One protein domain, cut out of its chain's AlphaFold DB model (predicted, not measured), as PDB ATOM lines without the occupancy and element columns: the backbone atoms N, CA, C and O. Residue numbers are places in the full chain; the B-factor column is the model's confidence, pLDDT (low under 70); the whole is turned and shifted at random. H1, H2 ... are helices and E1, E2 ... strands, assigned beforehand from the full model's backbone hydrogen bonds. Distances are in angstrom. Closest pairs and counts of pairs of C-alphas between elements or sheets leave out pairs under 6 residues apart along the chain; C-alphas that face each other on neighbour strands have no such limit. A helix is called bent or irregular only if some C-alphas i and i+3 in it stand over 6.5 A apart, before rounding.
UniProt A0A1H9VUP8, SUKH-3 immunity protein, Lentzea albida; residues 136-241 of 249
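What this domain is: This is residues 136 to 241 of the 249 residues of the protein "SUKH-3 immunity protein" of Lentzea albida (UniProt A0A1H9VUP8). A six-stranded antiparallel sheet, strongly twisted and curled like part of a barrel, wraps round the last helix, H4. H2 packs on the same face as H4, H3 covers E3 and E4 on the face opposite H2, and the short H1 packs on the beginning of H3. The printed part has 106 residues, with four named helices and six named strands in the order H1 H2 E1 E2 H3 E3 E4 E5 E6 H4; the sheet's order is E1 E2 E3 E4 E5 E6. The class is mixed, helices and strands, and the whole is compact, with a radius of gyration of the C-alphas of 12.2 A and spans of 35 by 33 by 23 A.

Where its parts are: H1, residues 142 to 147, begins at C-alpha 142 (-30.476, 43.209, 116.303). H2 is residues 155 to 164, 14.1 A long. E1, residues 168 to 170, and E2, residues 174 to 176, are short. H3, residues 179 to 192, spans 15.9 A and is irregular: C-alphas 184 and 187 are 8.2 A apart. E3, residues 198 to 204, begins at C-alpha 198 (-27.450, 56.616, 106.776) and spans 16.1 A. E4 is residues 207 to 212, 15.9 A; E5 is residues 216 to 220, 12.8 A; E6 is residues 226 to 230, 13.4 A. H4, residues 231 to 239, 12.4 A, ends at C-alpha 239 (-46.193, 63.652, 111.584).

How they stand to each other: E3 to E6 form a meander, each strand the antiparallel neighbour of the one before. Within hydrogen-bond range are N 201 and O 209 across E3 and E4, at 2.8 A, N 210 and O 218 across E4 and E5, at 2.8 A, and N 219 and O 227 across E5 and E6, at 2.9 A. E2 is beside E3, with N 176 and O 203 at 2.8 A; E1 and E2 are a hairpin, with N 169 and O 175 at 2.8 A. The sheet curls round H4; the closest C-alphas of H4 and E5 are those of Gly 231 and Glu 216, 5.3 A. H2 is on the sheet at a height of 9.0 A, over E4, and runs along the strands at 27 degrees to E4 on the local plane. H2 and H4 with the sheet make two layers, helices on one face of a sheet. H3 is on the opposite face from H2, at a height of 7.9 A, over E3 and only just over E4, on which 3 of its C-alphas fall. H1 only grazes the sheet. H1 touches residues 179 to 183 of H3, at a steep tilt of 58 degrees, the same way; the closest C-alphas are those of Trp 144 and Pro 179, 6.3 A. H2 and H3 are apart. In H1, H2 and H4 every O i to N i+4 pair is within hydrogen-bond range; in H3 4 of 10 are, beside 7 of 11 O i to N i+3 pairs.

The domain as a whole: The two C-alphas farthest apart are those of Gly 136 and Asp 223, 36.2 A. The printed part has no cut and no long link. The mean pLDDT of the printed part is 85.9; residues 221 to 231 are under 70.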
ATOM      1  N   GLY A 136     -37.089  56.653 128.408       92.56
ATOM      2  CA  GLY A 136     -36.106  55.586 128.620       92.56
ATOM      3  C   GLY A 136     -36.422  54.276 127.888       92.56
ATOM      4  O   GLY A 136     -35.794  53.258 128.176       92.56
ATOM      5  N   ARG A 137     -37.380  54.281 126.949       95.06
ATOM      6  CA  ARG A 137     -37.641  53.145 126.058       95.06
ATOM      7  C   ARG A 137     -36.358  52.721 125.341       95.06
ATOM      8  O   ARG A 137     -35.615  53.547 124.826       95.06
ATOM      9  N   SER A 138     -36.123  51.414 125.300       97.00
ATOM     10  CA  SER A 138     -35.018  50.805 124.569       97.00
ATOM     11  C   SER A 138     -35.465  49.443 124.041       97.00
ATOM     12  O   SER A 138     -35.857  48.578 124.825       97.00
ATOM     13  N   VAL A 139     -35.468  49.267 122.721       97.19
ATOM     14  CA  VAL A 139     -35.842  48.013 122.049       97.19
ATOM     15  C   VAL A 139     -34.633  47.328 121.417       97.19
ATOM     16  O   VAL A 139     -33.641  47.972 121.078       97.19
ATOM     17  N   ASP A 140     -34.725  46.008 121.235       96.56
ATOM     18  CA  ASP A 140     -33.687  45.242 120.543       96.56
ATOM     19  C   ASP A 140     -33.636  45.609 119.051       96.56
ATOM     20  O   ASP A 140     -34.599  45.415 118.308       96.56
ATOM     21  N   THR A 141     -32.479  46.100 118.605       96.00
ATOM     22  CA  THR A 141     -32.230  46.520 117.218       96.00
ATOM     23  C   THR A 141     -31.585  45.425 116.362       96.00
ATOM     24  O   THR A 141     -31.388  45.599 115.157       96.00
ATOM     25  N   SER A 142     -31.267  44.266 116.948       95.00
ATOM     26  CA  SER A 142     -30.476  43.209 116.303       95.00
ATOM     27  C   SER A 142     -31.135  42.645 115.041       95.00
ATOM     28  O   SER A 142     -30.445  42.256 114.096       95.00
ATOM     29  N   ALA A 143     -32.470  42.586 115.007       94.44
ATOM     30  CA  ALA A 143     -33.213  42.126 113.836       94.44
ATOM     31  C   ALA A 143     -33.006  43.049 112.627       94.44
ATOM     32  O   ALA A 143     -32.806  42.557 111.516       94.44
ATOM     33  N   TRP A 144     -32.976  44.365 112.846       95.38
ATOM     34  CA  TRP A 144     -32.748  45.346 111.789       95.38
ATOM     35  C   TRP A 144     -31.317  45.273 111.260       95.38
ATOM     36  O   TRP A 144     -31.123  45.220 110.049       95.38
ATOM     37  N   ARG A 145     -30.316  45.120 112.137       92.38
ATOM     38  CA  ARG A 145     -28.918  44.932 111.701       92.38
ATOM     39  C   ARG A 145     -28.746  43.717 110.801       92.38
ATOM     40  O   ARG A 145     -28.094  43.795 109.766       92.38
ATOM     41  N   ARG A 146     -29.367  42.593 111.172       93.38
ATOM     42  CA  ARG A 146     -29.325  41.362 110.366       93.38
ATOM     43  C   ARG A 146     -30.016  41.513 109.013       93.38
ATOM     44  O   ARG A 146     -29.593  40.862 108.065       93.38
ATOM     45  N   ALA A 147     -31.061  42.335 108.926       93.00
ATOM     46  CA  ALA A 147     -31.772  42.590 107.676       93.00
ATOM     47  C   ALA A 147     -30.965  43.467 106.703       93.00
ATOM     48  O   ALA A 147     -31.125  43.333 105.492       93.00
ATOM     49  N   PHE A 148     -30.070  44.315 107.220       92.25
ATOM     50  CA  PHE A 148     -29.247  45.236 106.429       92.25
ATOM     51  C   PHE A 148     -27.745  45.067 106.726       92.25
ATOM     52  O   PHE A 148     -27.108  45.999 107.227       92.25
ATOM     53  N   PRO A 149     -27.149  43.894 106.426       88.94
ATOM     54  CA  PRO A 149     -25.774  43.574 106.819       88.94
ATOM     55  C   PRO A 149     -24.713  44.362 106.041       88.94
ATOM     56  O   PRO A 149     -23.566  44.428 106.472       88.94
ATOM     57  N   SER A 150     -25.069  44.936 104.889       85.31
ATOM     58  CA  SER A 150     -24.155  45.730 104.066       85.31
ATOM     59  C   SER A 150     -24.051  47.186 104.521       85.31
ATOM     60  O   SER A 150     -23.145  47.889 104.079       85.31
ATOM     61  N   LEU A 151     -24.952  47.664 105.383       84.00
ATOM     62  CA  LEU A 151     -25.000  49.062 105.814       84.00
ATOM     63  C   LEU A 151     -24.144  49.296 107.065       84.00
ATOM     64  O   LEU A 151     -24.055  48.438 107.942       84.00
ATOM     65  N   GLY A 152     -23.502  50.465 107.137       84.50
ATOM     66  CA  GLY A 152     -22.702  50.876 108.289       84.50
ATOM     67  C   GLY A 152     -23.612  51.324 109.425       84.50
ATOM     68  O   GLY A 152     -24.164  52.415 109.379       84.50
ATOM     69  N   TRP A 153     -23.805  50.470 110.428       88.69
ATOM     70  CA  TRP A 153     -24.578  50.821 111.616       88.69
ATOM     71  C   TRP A 153     -23.717  51.650 112.567       88.69
ATOM     72  O   TRP A 153     -22.625  51.235 112.948       88.69
ATOM     73  N   HIS A 154     -24.212  52.834 112.926       89.25
ATOM     74  CA  HIS A 154     -23.527  53.780 113.801       89.25
ATOM     75  C   HIS A 154     -24.243  53.885 115.147       89.25
ATOM     76  O   HIS A 154     -25.473  53.831 115.199       89.25
ATOM     77  N   ASP A 155     -23.494  54.154 116.219       91.31
ATOM     78  CA  ASP A 155     -24.041  54.254 117.577       91.31
ATOM     79  C   ASP A 155     -25.201  55.256 117.695       91.31
ATOM     80  O   ASP A 155     -26.151  55.015 118.436       91.31
ATOM     81  N   GLY A 156     -25.157  56.388 116.979       90.19
ATOM     82  CA  GLY A 156     -26.248  57.372 116.998       90.19
ATOM     83  C   GLY A 156     -27.536  56.848 116.377       90.19
ATOM     84  O   GLY A 156     -28.603  56.993 116.975       90.19
ATOM     85  N   ALA A 157     -27.436  56.162 115.238       91.31
ATOM     86  CA  ALA A 157     -28.581  55.516 114.613       91.31
ATOM     87  C   ALA A 157     -29.138  54.377 115.469       91.31
ATOM     88  O   ALA A 157     -30.352  54.234 115.604       91.31
ATOM     89  N   GLU A 158     -28.262  53.603 116.108       93.38
ATOM     90  CA  GLU A 158     -28.668  52.538 117.020       93.38
ATOM     91  C   GLU A 158     -29.378  53.077 118.259       93.38
ATOM     92  O   GLU A 158     -30.404  52.521 118.644       93.38
ATOM     93  N   ARG A 159     -28.890  54.172 118.857       94.19
ATOM     94  CA  ARG A 159     -29.574  54.839 119.976       94.19
ATOM     95  C   ARG A 159     -30.948  55.352 119.563       94.19
ATOM     96  O   ARG A 159     -31.921  55.076 120.259       94.19
ATOM     97  N   PHE A 160     -31.037  56.036 118.420       94.06
ATOM     98  CA  PHE A 160     -32.314  56.523 117.899       94.06
ATOM     99  C   PHE A 160     -33.304  55.371 117.694       94.06
ATOM    100  O   PHE A 160     -34.441  55.429 118.155       94.06
ATOM    101  N   LEU A 161     -32.877  54.293 117.036       95.44
ATOM    102  CA  LEU A 161     -33.743  53.154 116.742       95.44
ATOM    103  C   LEU A 161     -34.085  52.333 117.986       95.44
ATOM    104  O   LEU A 161     -35.203  51.832 118.086       95.44
ATOM    105  N   ALA A 162     -33.181  52.226 118.957       96.38
ATOM    106  CA  ALA A 162     -33.497  51.626 120.246       96.38
ATOM    107  C   ALA A 162     -34.594  52.425 120.966       96.38
ATOM    108  O   ALA A 162     -35.495  51.834 121.559       96.38
ATOM    109  N   GLU A 163     -34.567  53.753 120.890       95.94
ATOM    110  CA  GLU A 163     -35.564  54.591 121.554       95.94
ATOM    111  C   GLU A 163     -36.903  54.639 120.803       95.94
ATOM    112  O   GLU A 163     -37.961  54.397 121.396       95.94
ATOM    113  N   PHE A 164     -36.880  54.890 119.494       95.81
ATOM    114  CA  PHE A 164     -38.073  55.207 118.697       95.81
ATOM    115  C   PHE A 164     -38.494  54.112 117.714       95.81
ATOM    116  O   PHE A 164     -39.607  54.142 117.187       95.81
ATOM    117  N   GLY A 165     -37.643  53.122 117.460       95.94
ATOM    118  CA  GLY A 165     -37.935  52.074 116.491       95.94
ATOM    119  C   GLY A 165     -39.128  51.206 116.908       95.94
ATOM    120  O   GLY A 165     -39.339  50.906 118.087       95.94
ATOM    121  N   GLY A 166     -39.942  50.812 115.935       96.50
ATOM    122  CA  GLY A 166     -41.210  50.107 116.103       96.50
ATOM    123  C   GLY A 166     -42.415  51.007 116.403       96.50
ATOM    124  O   GLY A 166     -43.530  50.493 116.483       96.50
ATOM    125  N   LEU A 167     -42.233  52.322 116.566       96.94
ATOM    126  CA  LEU A 167     -43.354  53.245 116.756       96.94
ATOM    127  C   LEU A 167     -44.085  53.516 115.435       96.94
ATOM    128  O   LEU A 167     -43.490  53.566 114.358       96.94
ATOM    129  N   THR A 168     -45.398  53.722 115.529       96.56
ATOM    130  CA  THR A 168     -46.234  54.229 114.434       96.56
ATOM    131  C   THR A 168     -46.962  55.472 114.911       96.56
ATOM    132  O   THR A 168     -47.863  55.388 115.745       96.56
ATOM    133  N   LEU A 169     -46.567  56.618 114.377       93.69
ATOM    134  CA  LEU A 169     -47.084  57.925 114.747       93.69
ATOM    135  C   LEU A 169     -48.160  58.316 113.742       93.69
ATOM    136  O   LEU A 169     -47.918  58.326 112.535       93.69
ATOM    137  N   ARG A 170     -49.357  58.603 114.246       91.56
ATOM    138  CA  ARG A 170     -50.517  58.965 113.430       91.56
ATOM    139  C   ARG A 170     -50.797  60.450 113.606       91.56
ATOM    140  O   ARG A 170     -51.490  60.824 114.547       91.56
ATOM    141  N   GLY A 171     -50.223  61.270 112.733       86.31
ATOM    142  CA  GLY A 171     -50.564  62.683 112.623       86.31
ATOM    143  C   GLY A 171     -51.347  62.957 111.339       86.31
ATOM    144  O   GLY A 171     -52.168  62.138 110.925       86.31
ATOM    145  N   VAL A 172     -51.077  64.101 110.712       85.56
ATOM    146  CA  VAL A 172     -51.522  64.403 109.343       85.56
ATOM    147  C   VAL A 172     -50.960  63.356 108.383       85.56
ATOM    148  O   VAL A 172     -51.711  62.780 107.599       85.56
ATOM    149  N   GLU A 173     -49.670  63.041 108.520       85.25
ATOM    150  CA  GLU A 173     -49.069  61.872 107.889       85.25
ATOM    151  C   GLU A 173     -48.828  60.750 108.896       85.25
ATOM    152  O   GLU A 173     -48.587  60.964 110.091       85.25
ATOM    153  N   THR A 174     -48.873  59.518 108.392       91.00
ATOM    154  CA  THR A 174     -48.468  58.353 109.177       91.00
ATOM    155  C   THR A 174     -46.972  58.123 109.015       91.00
ATOM    156  O   THR A 174     -46.499  57.829 107.918       91.00
ATOM    157  N   VAL A 175     -46.251  58.194 110.132       92.94
ATOM    158  CA  VAL A 175     -44.817  57.897 110.213       92.94
ATOM    159  C   VAL A 175     -44.641  56.537 110.877       92.94
ATOM    160  O   VAL A 175     -45.055  56.333 112.019       92.94
ATOM    161  N   VAL A 176     -44.024  55.594 110.174       95.88
ATOM    162  CA  VAL A 176     -43.730  54.246 110.674       95.88
ATOM    163  C   VAL A 176     -42.226  54.117 110.844       95.88
ATOM    164  O   VAL A 176     -41.508  54.020 109.854       95.88
ATOM    165  N   LEU A 177     -41.745  54.069 112.085       95.81
ATOM    166  CA  LEU A 177     -40.321  53.942 112.409       95.81
ATOM    167  C   LEU A 177     -39.902  52.469 112.473       95.81
ATOM    168  O   LEU A 177     -39.492  51.971 113.515       95.81
ATOM    169  N   ASP A 178     -40.058  51.740 111.371       97.06
ATOM    170  CA  ASP A 178     -39.633  50.342 111.254       97.06
ATOM    171  C   ASP A 178     -38.683  50.171 110.057       97.06
ATOM    172  O   ASP A 178     -39.150  50.168 108.913       97.06
ATOM    173  N   PRO A 179     -37.368  49.979 110.293       96.69
ATOM    174  CA  PRO A 179     -36.372  49.769 109.243       96.69
ATOM    175  C   PRO A 179     -36.747  48.692 108.220       96.69
ATOM    176  O   PRO A 179     -36.389  48.811 107.050       96.69
ATOM    177  N   LEU A 180     -37.502  47.655 108.607       96.62
ATOM    178  CA  LEU A 180     -37.900  46.584 107.685       96.62
ATOM    179  C   LEU A 180     -38.825  47.069 106.564       96.62
ATOM    180  O   LEU A 180     -38.890  46.437 105.508       96.62
ATOM    181  N   ARG A 181     -39.488  48.219 106.733       95.81
ATOM    182  CA  ARG A 181     -40.273  48.863 105.668       95.81
ATOM    183  C   ARG A 181     -39.412  49.313 104.491       95.81
ATOM    184  O   ARG A 181     -39.922  49.436 103.384       95.81
ATOM    185  N   CYS A 182     -38.107  49.464 104.696       93.94
ATOM    186  CA  CYS A 182     -37.144  49.826 103.662       93.94
ATOM    187  C   CYS A 182     -36.462  48.617 103.001       93.94
ATOM    188  O   CYS A 182     -35.560  48.807 102.189       93.94
ATOM    189  N   ALA A 183     -36.846  47.374 103.324       91.69
ATOM    190  CA  ALA A 183     -36.152  46.174 102.837       91.69
ATOM    191  C   ALA A 183     -36.093  46.069 101.298       91.69
ATOM    192  O   ALA A 183     -35.132  45.539 100.753       91.69
ATOM    193  N   GLY A 184     -37.087  46.611 100.587       89.81
ATOM    194  CA  GLY A 184     -37.098  46.664  99.118       89.81
ATOM    195  C   GLY A 184     -36.234  47.774  98.505       89.81
ATOM    196  O   GLY A 184     -36.154  47.871  97.286       89.81
ATOM    197  N   ALA A 185     -35.608  48.620  99.325       89.38
ATOM    198  CA  ALA A 185     -34.925  49.839  98.904       89.38
ATOM    199  C   ALA A 185     -33.426  49.853  99.256       89.38
ATOM    200  O   ALA A 185     -32.813  50.917  99.246       89.38
ATOM    201  N   VAL A 186     -32.809  48.703  99.553       88.06
ATOM    202  CA  VAL A 186     -31.389  48.630  99.966       88.06
ATOM    203  C   VAL A 186     -30.463  49.325  98.965       88.06
ATOM    204  O   VAL A 186     -29.596  50.098  99.367       88.06
ATOM    205  N   ASP A 187     -30.703  49.145  97.664       88.19
ATOM    206  CA  ASP A 187     -29.909  49.778  96.604       88.19
ATOM    207  C   ASP A 187     -29.946  51.315  96.655       88.19
ATOM    208  O   ASP A 187     -28.978  51.969  96.266       88.19
ATOM    209  N   LEU A 188     -31.047  51.913  97.127       85.75
ATOM    210  CA  LEU A 188     -31.150  53.363  97.316       85.75
ATOM    211  C   LEU A 188     -30.248  53.826  98.465       85.75
ATOM    212  O   LEU A 188     -29.471  54.764  98.284       85.75
ATOM    213  N   PHE A 189     -30.280  53.125  99.602       87.06
ATOM    214  CA  PHE A 189     -29.414  53.422 100.748       87.06
ATOM    215  C   PHE A 189     -27.926  53.233 100.409       87.06
ATOM    216  O   PHE A 189     -27.103  54.072 100.767       87.06
ATOM    217  N   GLU A 190     -27.570  52.195  99.647       85.25
ATOM    218  CA  GLU A 190     -26.197  51.987  99.160       85.25
ATOM    219  C   GLU A 190     -25.730  53.109  98.222       85.25
ATOM    220  O   GLU A 190     -24.591  53.573  98.315       85.25
ATOM    221  N   ARG A 191     -26.606  53.599  97.331       83.19
ATOM    222  CA  ARG A 191     -26.286  54.762  96.490       83.19
ATOM    223  C   ARG A 191     -26.025  56.009  97.327       83.19
ATOM    224  O   ARG A 191     -25.105  56.762  97.002       83.19
ATOM    225  N   TRP A 192     -26.791  56.216  98.391       77.25
ATOM    226  CA  TRP A 192     -26.645  57.398  99.232       77.25
ATOM    227  C   TRP A 192     -25.453  57.396 100.151       77.25
ATOM    228  O   TRP A 192     -25.008  58.493 100.455       77.25
ATOM    229  N   LYS A 193     -24.853  56.252 100.494       76.38
ATOM    230  CA  LYS A 193     -23.573  56.242 101.227       76.38
ATOM    231  C   LYS A 193     -22.508  57.153 100.608       76.38
ATOM    232  O   LYS A 193     -21.638  57.648 101.310       76.38
ATOM    233  N   LYS A 194     -22.581  57.403  99.294       73.62
ATOM    234  CA  LYS A 194     -21.686  58.325  98.575       73.62
ATOM    235  C   LYS A 194     -21.883  59.802  98.940       73.62
ATOM    236  O   LYS A 194     -20.981  60.598  98.712       73.62
ATOM    237  N   VAL A 195     -23.066  60.159  99.429       73.06
ATOM    238  CA  VAL A 195     -23.466  61.517  99.819       73.06
ATOM    239  C   VAL A 195     -23.546  61.628 101.341       73.06
ATOM    240  O   VAL A 195     -23.083  62.612 101.910       73.06
ATOM    241  N   ARG A 196     -24.118  60.617 102.005       76.19
ATOM    242  CA  ARG A 196     -24.258  60.535 103.456       76.19
ATOM    243  C   ARG A 196     -24.391  59.089 103.920       76.19
ATOM    244  O   ARG A 196     -25.184  58.322 103.376       76.19
ATOM    245  N   GLU A 197     -23.676  58.740 104.980       85.31
ATOM    246  CA  GLU A 197     -23.884  57.465 105.659       85.31
ATOM    247  C   GLU A 197     -25.158  57.525 106.509       85.31
ATOM    248  O   GLU A 197     -25.244  58.260 107.494       85.31
ATOM    249  N   VAL A 198     -26.169  56.769 106.084       88.50
ATOM    250  CA  VAL A 198     -27.450  56.616 106.776       88.50
ATOM    251  C   VAL A 198     -27.883  55.155 106.746       88.50
ATOM    252  O   VAL A 198     -27.627  54.435 105.777       88.50
ATOM    253  N   VAL A 199     -28.581  54.726 107.794       92.62
ATOM    254  CA  VAL A 199     -29.243  53.414 107.853       92.62
ATOM    255  C   VAL A 199     -30.762  53.573 107.827       92.62
ATOM    256  O   VAL A 199     -31.259  54.615 108.249       92.62
ATOM    257  N   PRO A 200     -31.526  52.576 107.354       94.81
ATOM    258  CA  PRO A 200     -32.975  52.645 107.307       94.81
ATOM    259  C   PRO A 200     -33.599  52.872 108.675       94.81
ATOM    260  O   PRO A 200     -33.218  52.234 109.655       94.81
ATOM    261  N   ALA A 201     -34.602  53.740 108.708       94.31
ATOM    262  CA  ALA A 201     -35.355  54.072 109.906       94.31
ATOM    263  C   ALA A 201     -36.848  53.776 109.779       94.31
ATOM    264  O   ALA A 201     -37.505  53.540 110.791       94.31
ATOM    265  N   GLY A 202     -37.379  53.758 108.554       95.12
ATOM    266  CA  GLY A 202     -38.792  53.517 108.307       95.12
ATOM    267  C   GLY A 202     -39.337  54.298 107.120       95.12
ATOM    268  O   GLY A 202     -38.622  54.526 106.148       95.12
ATOM    269  N   VAL A 203     -40.607  54.687 107.186       92.50
ATOM    270  CA  VAL A 203     -41.306  55.407 106.110       92.50
ATOM    271  C   VAL A 203     -42.226  56.494 106.665       92.50
ATOM    272  O   VAL A 203     -42.761  56.352 107.766       92.50
ATOM    273  N   ALA A 204     -42.429  57.560 105.896       88.81
ATOM    274  CA  ALA A 204     -43.444  58.586 106.131       88.81
ATOM    275  C   ALA A 204     -44.131  58.888 104.798       88.81
ATOM    276  O   ALA A 204     -43.477  59.372 103.876       88.81
ATOM    277  N   GLY A 205     -45.410  58.528 104.664       83.31
ATOM    278  CA  GLY A 205     -46.080  58.564 103.360       83.31
ATOM    279  C   GLY A 205     -45.307  57.747 102.312       83.31
ATOM    280  O   GLY A 205     -44.990  56.578 102.548       83.31
ATOM    281  N   ASP A 206     -44.960  58.387 101.193       80.31
ATOM    282  CA  ASP A 206     -44.158  57.802 100.107       80.31
ATOM    283  C   ASP A 206     -42.636  57.982 100.296       80.31
ATOM    284  O   ASP A 206     -41.837  57.542  99.464       80.31
ATOM    285  N   HIS A 207     -42.207  58.611 101.394       84.75
ATOM    286  CA  HIS A 207     -40.798  58.856 101.692       84.75
ATOM    287  C   HIS A 207     -40.169  57.708 102.480       84.75
ATOM    288  O   HIS A 207     -40.729  57.201 103.458       84.75
ATOM    289  N   LEU A 208     -38.946  57.342 102.096       89.62
ATOM    290  CA  LEU A 208     -38.088  56.466 102.894       89.62
ATOM    291  C   LEU A 208     -37.415  57.290 103.986       89.62
ATOM    292  O   LEU A 208     -36.998  58.410 103.737       89.62
ATOM    293  N   LEU A 209     -37.252  56.744 105.182       91.62
ATOM    294  CA  LEU A 209     -36.549  57.415 106.270       91.62
ATOM    295  C   LEU A 209     -35.208  56.737 106.523       91.62
ATOM    296  O   LEU A 209     -35.126  55.507 106.579       91.62
ATOM    297  N   GLY A 210     -34.171  57.542 106.719       91.75
ATOM    298  CA  GLY A 210     -32.852  57.111 107.162       91.75
ATOM    299  C   GLY A 210     -32.439  57.818 108.447       91.75
ATOM    300  O   GLY A 210     -32.915  58.911 108.730       91.75
ATOM    301  N   VAL A 211     -31.549  57.213 109.226       91.69
ATOM    302  CA  VAL A 211     -30.914  57.858 110.379       91.69
ATOM    303  C   VAL A 211     -29.410  57.878 110.170       91.69
ATOM    304  O   VAL A 211     -28.815  56.856 109.819       91.69
ATOM    305  N   GLY A 212     -28.807  59.050 110.351       89.19
ATOM    306  CA  GLY A 212     -27.366  59.236 110.229       89.19
ATOM    307  C   GLY A 212     -26.597  58.933 111.513       89.19
ATOM    308  O   GLY A 212     -27.159  58.572 112.552       89.19
ATOM    309  N   ALA A 213     -25.275  59.079 111.445       87.50
ATOM    310  CA  ALA A 213     -24.378  58.745 112.550       87.50
ATOM    311  C   ALA A 213     -24.619  59.574 113.826       87.50
ATOM    312  O   ALA A 213     -24.328  59.092 114.924       87.50
ATOM    313  N   GLY A 214     -25.171  60.788 113.704       83.62
ATOM    314  CA  GLY A 214     -25.522  61.661 114.826       83.62
ATOM    315  C   GLY A 214     -26.883  61.353 115.458       83.62
ATOM    316  O   GLY A 214     -27.199  61.912 116.506       83.62
ATOM    317  N   GLY A 215     -27.675  60.449 114.870       86.81
ATOM    318  CA  GLY A 215     -29.065  60.209 115.268       86.81
ATOM    319  C   GLY A 215     -30.060  61.186 114.629       86.81
ATOM    320  O   GLY A 215     -31.212  61.262 115.056       86.81
ATOM    321  N   GLU A 216     -29.629  61.950 113.625       86.06
ATOM    322  CA  GLU A 216     -30.504  62.790 112.814       86.06
ATOM    323  C   GLU A 216     -31.381  61.931 111.899       86.06
ATOM    324  O   GLU A 216     -30.893  60.990 111.270       86.06
ATOM    325  N   LEU A 217     -32.671  62.259 111.823       87.25
ATOM    326  CA  LEU A 217     -33.619  61.590 110.940       87.25
ATOM    327  C   LEU A 217     -33.651  62.341 109.606       87.25
ATOM    328  O   LEU A 217     -33.759  63.568 109.562       87.25
ATOM    329  N   VAL A 218     -33.551  61.583 108.521       83.31
ATOM    330  CA  VAL A 218     -33.454  62.083 107.154       83.31
ATOM    331  C   VAL A 218     -34.605  61.498 106.344       83.31
ATOM    332  O   VAL A 218     -34.802  60.282 106.354       83.31
ATOM    333  N   ALA A 219     -35.367  62.347 105.656       81.75
ATOM    334  CA  ALA A 219     -36.467  61.922 104.792       81.75
ATOM    335  C   ALA A 219     -36.041  61.934 103.328       81.75
ATOM    336  O   ALA A 219     -35.450  62.902 102.849       81.75
ATOM    337  N   LEU A 220     -36.291  60.787 102.705       73.06
ATOM    338  CA  LEU A 220     -35.811  60.289 101.433       73.06
ATOM    339  C   LEU A 220     -36.781  60.432 100.261       73.06
ATOM    340  O   LEU A 220     -37.757  59.676 100.262       73.06
ATOM    341  N   SER A 221     -36.548  61.273  99.253       68.19
ATOM    342  CA  SER A 221     -37.346  61.234  98.014       68.19
ATOM    343  C   SER A 221     -36.630  60.490  96.875       68.19
ATOM    344  O   SER A 221     -35.401  60.379  96.827       68.19
ATOM    345  N   GLY A 222     -37.411  59.914  95.952       57.22
ATOM    346  CA  GLY A 222     -36.909  59.069  94.855       57.22
ATOM    347  C   GLY A 222     -36.025  59.788  93.823       57.22
ATOM    348  O   GLY A 222     -35.304  59.132  93.074       57.22
ATOM    349  N   ASP A 223     -36.051  61.117  93.811       59.47
ATOM    350  CA  ASP A 223     -35.245  62.024  92.986       59.47
ATOM    351  C   ASP A 223     -33.934  62.474  93.668       59.47
ATOM    352  O   ASP A 223     -33.114  63.147  93.047       59.47
ATOM    353  N   GLY A 224     -33.684  62.037  94.909       51.06
ATOM    354  CA  GLY A 224     -32.421  62.259  95.612       51.06
ATOM    355  C   GLY A 224     -32.376  63.495  96.510       51.06
ATOM    356  O   GLY A 224     -31.300  63.802  97.025       51.06
ATOM    357  N   HIS A 225     -33.504  64.171  96.743       54.97
ATOM    358  CA  HIS A 225     -33.586  65.204  97.772       54.97
ATOM    359  C   HIS A 225     -33.679  64.564  99.164       54.97
ATOM    360  O   HIS A 225     -34.379  63.577  99.391       54.97
ATOM    361  N   ALA A 226     -32.903  65.115 100.094       57.34
ATOM    362  CA  ALA A 226     -32.808  64.645 101.465       57.34
ATOM    363  C   ALA A 226     -33.130  65.804 102.401       57.34
ATOM    364  O   ALA A 226     -32.375  66.776 102.482       57.34
ATOM    365  N   TRP A 227     -34.240  65.697 103.118       64.88
ATOM    366  CA  TRP A 227     -34.534  66.609 104.214       64.88
ATOM    367  C   TRP A 227     -33.944  66.081 105.520       64.88
ATOM    368  O   TRP A 227     -33.883  64.872 105.721       64.88
ATOM    369  N   MET A 228     -33.530  66.983 106.413       60.94
ATOM    370  CA  MET A 228     -32.884  66.651 107.682       60.94
ATOM    371  C   MET A 228     -33.582  67.329 108.856       60.94
ATOM    372  O   MET A 228     -33.862  68.527 108.816       60.94
ATOM    373  N   GLY A 229     -33.750  66.585 109.944       61.47
ATOM    374  CA  GLY A 229     -34.061  67.155 111.247       61.47
ATOM    375  C   GLY A 229     -33.438  66.345 112.380       61.47
ATOM    376  O   GLY A 229     -33.092  65.170 112.234       61.47
ATOM    377  N   SER A 230     -33.305  66.971 113.544       65.50
ATOM    378  CA  SER A 230     -32.901  66.270 114.762       65.50
ATOM    379  C   SER A 230     -34.047  65.391 115.275       65.50
ATOM    380  O   SER A 230     -35.203  65.807 115.234       65.50
ATOM    381  N   GLY A 231     -33.734  64.183 115.757       69.19
ATOM    382  CA  GLY A 231     -34.674  63.104 116.106       69.19
ATOM    383  C   GLY A 231     -36.145  63.497 116.335       69.19
ATOM    384  O   GLY A 231     -36.988  63.245 115.477       69.19
ATOM    385  N   SER A 232     -36.470  64.130 117.468       70.88
ATOM    386  CA  SER A 232     -37.857  64.483 117.819       70.88
ATOM    387  C   SER A 232     -38.435  65.655 117.016       70.88
ATOM    388  O   SER A 232     -39.623  65.639 116.701       70.88
ATOM    389  N   SER A 233     -37.617  66.657 116.657       73.38
ATOM    390  CA  SER A 233     -38.039  67.742 115.751       73.38
ATOM    391  C   SER A 233     -38.463  67.149 114.409       73.38
ATOM    392  O   SER A 233     -39.521  67.483 113.872       73.38
ATOM    393  N   ALA A 234     -37.682  66.187 113.918       79.44
ATOM    394  CA  ALA A 234     -37.935  65.566 112.641       79.44
ATOM    395  C   ALA A 234     -39.217  64.730 112.643       79.44
ATOM    396  O   ALA A 234     -40.056  64.847 111.751       79.44
ATOM    397  N   ILE A 235     -39.382  63.929 113.695       82.94
ATOM    398  CA  ILE A 235     -40.591  63.152 113.952       82.94
ATOM    399  C   ILE A 235     -41.836  64.047 113.934       82.94
ATOM    400  O   ILE A 235     -42.804  63.720 113.244       82.94
ATOM    401  N   ARG A 236     -41.807  65.181 114.650       84.81
ATOM    402  CA  ARG A 236     -42.921  66.138 114.666       84.81
ATOM    403  C   ARG A 236     -43.254  66.599 113.254       84.81
ATOM    404  O   ARG A 236     -44.402  66.485 112.841       84.81
ATOM    405  N   ARG A 237     -42.256  67.094 112.520       78.88
ATOM    406  CA  ARG A 237     -42.443  67.681 111.184       78.88
ATOM    407  C   ARG A 237     -43.080  66.695 110.212       78.88
ATOM    408  O   ARG A 237     -44.088  67.029 109.597       78.88
ATOM    409  N   LEU A 238     -42.560  65.469 110.175       81.75
ATOM    410  CA  LEU A 238     -43.135  64.393 109.370       81.75
ATOM    411  C   LEU A 238     -44.573  64.092 109.805       81.75
ATOM    412  O   LEU A 238     -45.473  64.060 108.980       81.75
ATOM    413  N   SER A 239     -44.836  63.950 111.107       83.44
ATOM    414  CA  SER A 239     -46.193  63.652 111.584       83.44
ATOM    415  C   SER A 239     -47.203  64.775 111.320       83.44
ATOM    416  O   SER A 239     -48.379  64.502 111.099       83.44
ATOM    417  N   GLU A 240     -46.781  66.036 111.308       83.12
ATOM    418  CA  GLU A 240     -47.650  67.184 111.028       83.12
ATOM    419  C   GLU A 240     -47.885  67.394 109.525       83.12
ATOM    420  O   GLU A 240     -48.589  68.331 109.154       83.12
ATOM    421  N   GLY A 241     -47.328  66.532 108.662       72.19
ATOM    422  CA  GLY A 241     -47.420  66.689 107.213       72.19
ATOM    423  C   GLY A 241     -46.836  68.016 106.755       72.19
ATOM    424  O   GLY A 241     -47.276  68.577 105.752       72.19
TER     425      GLY A 241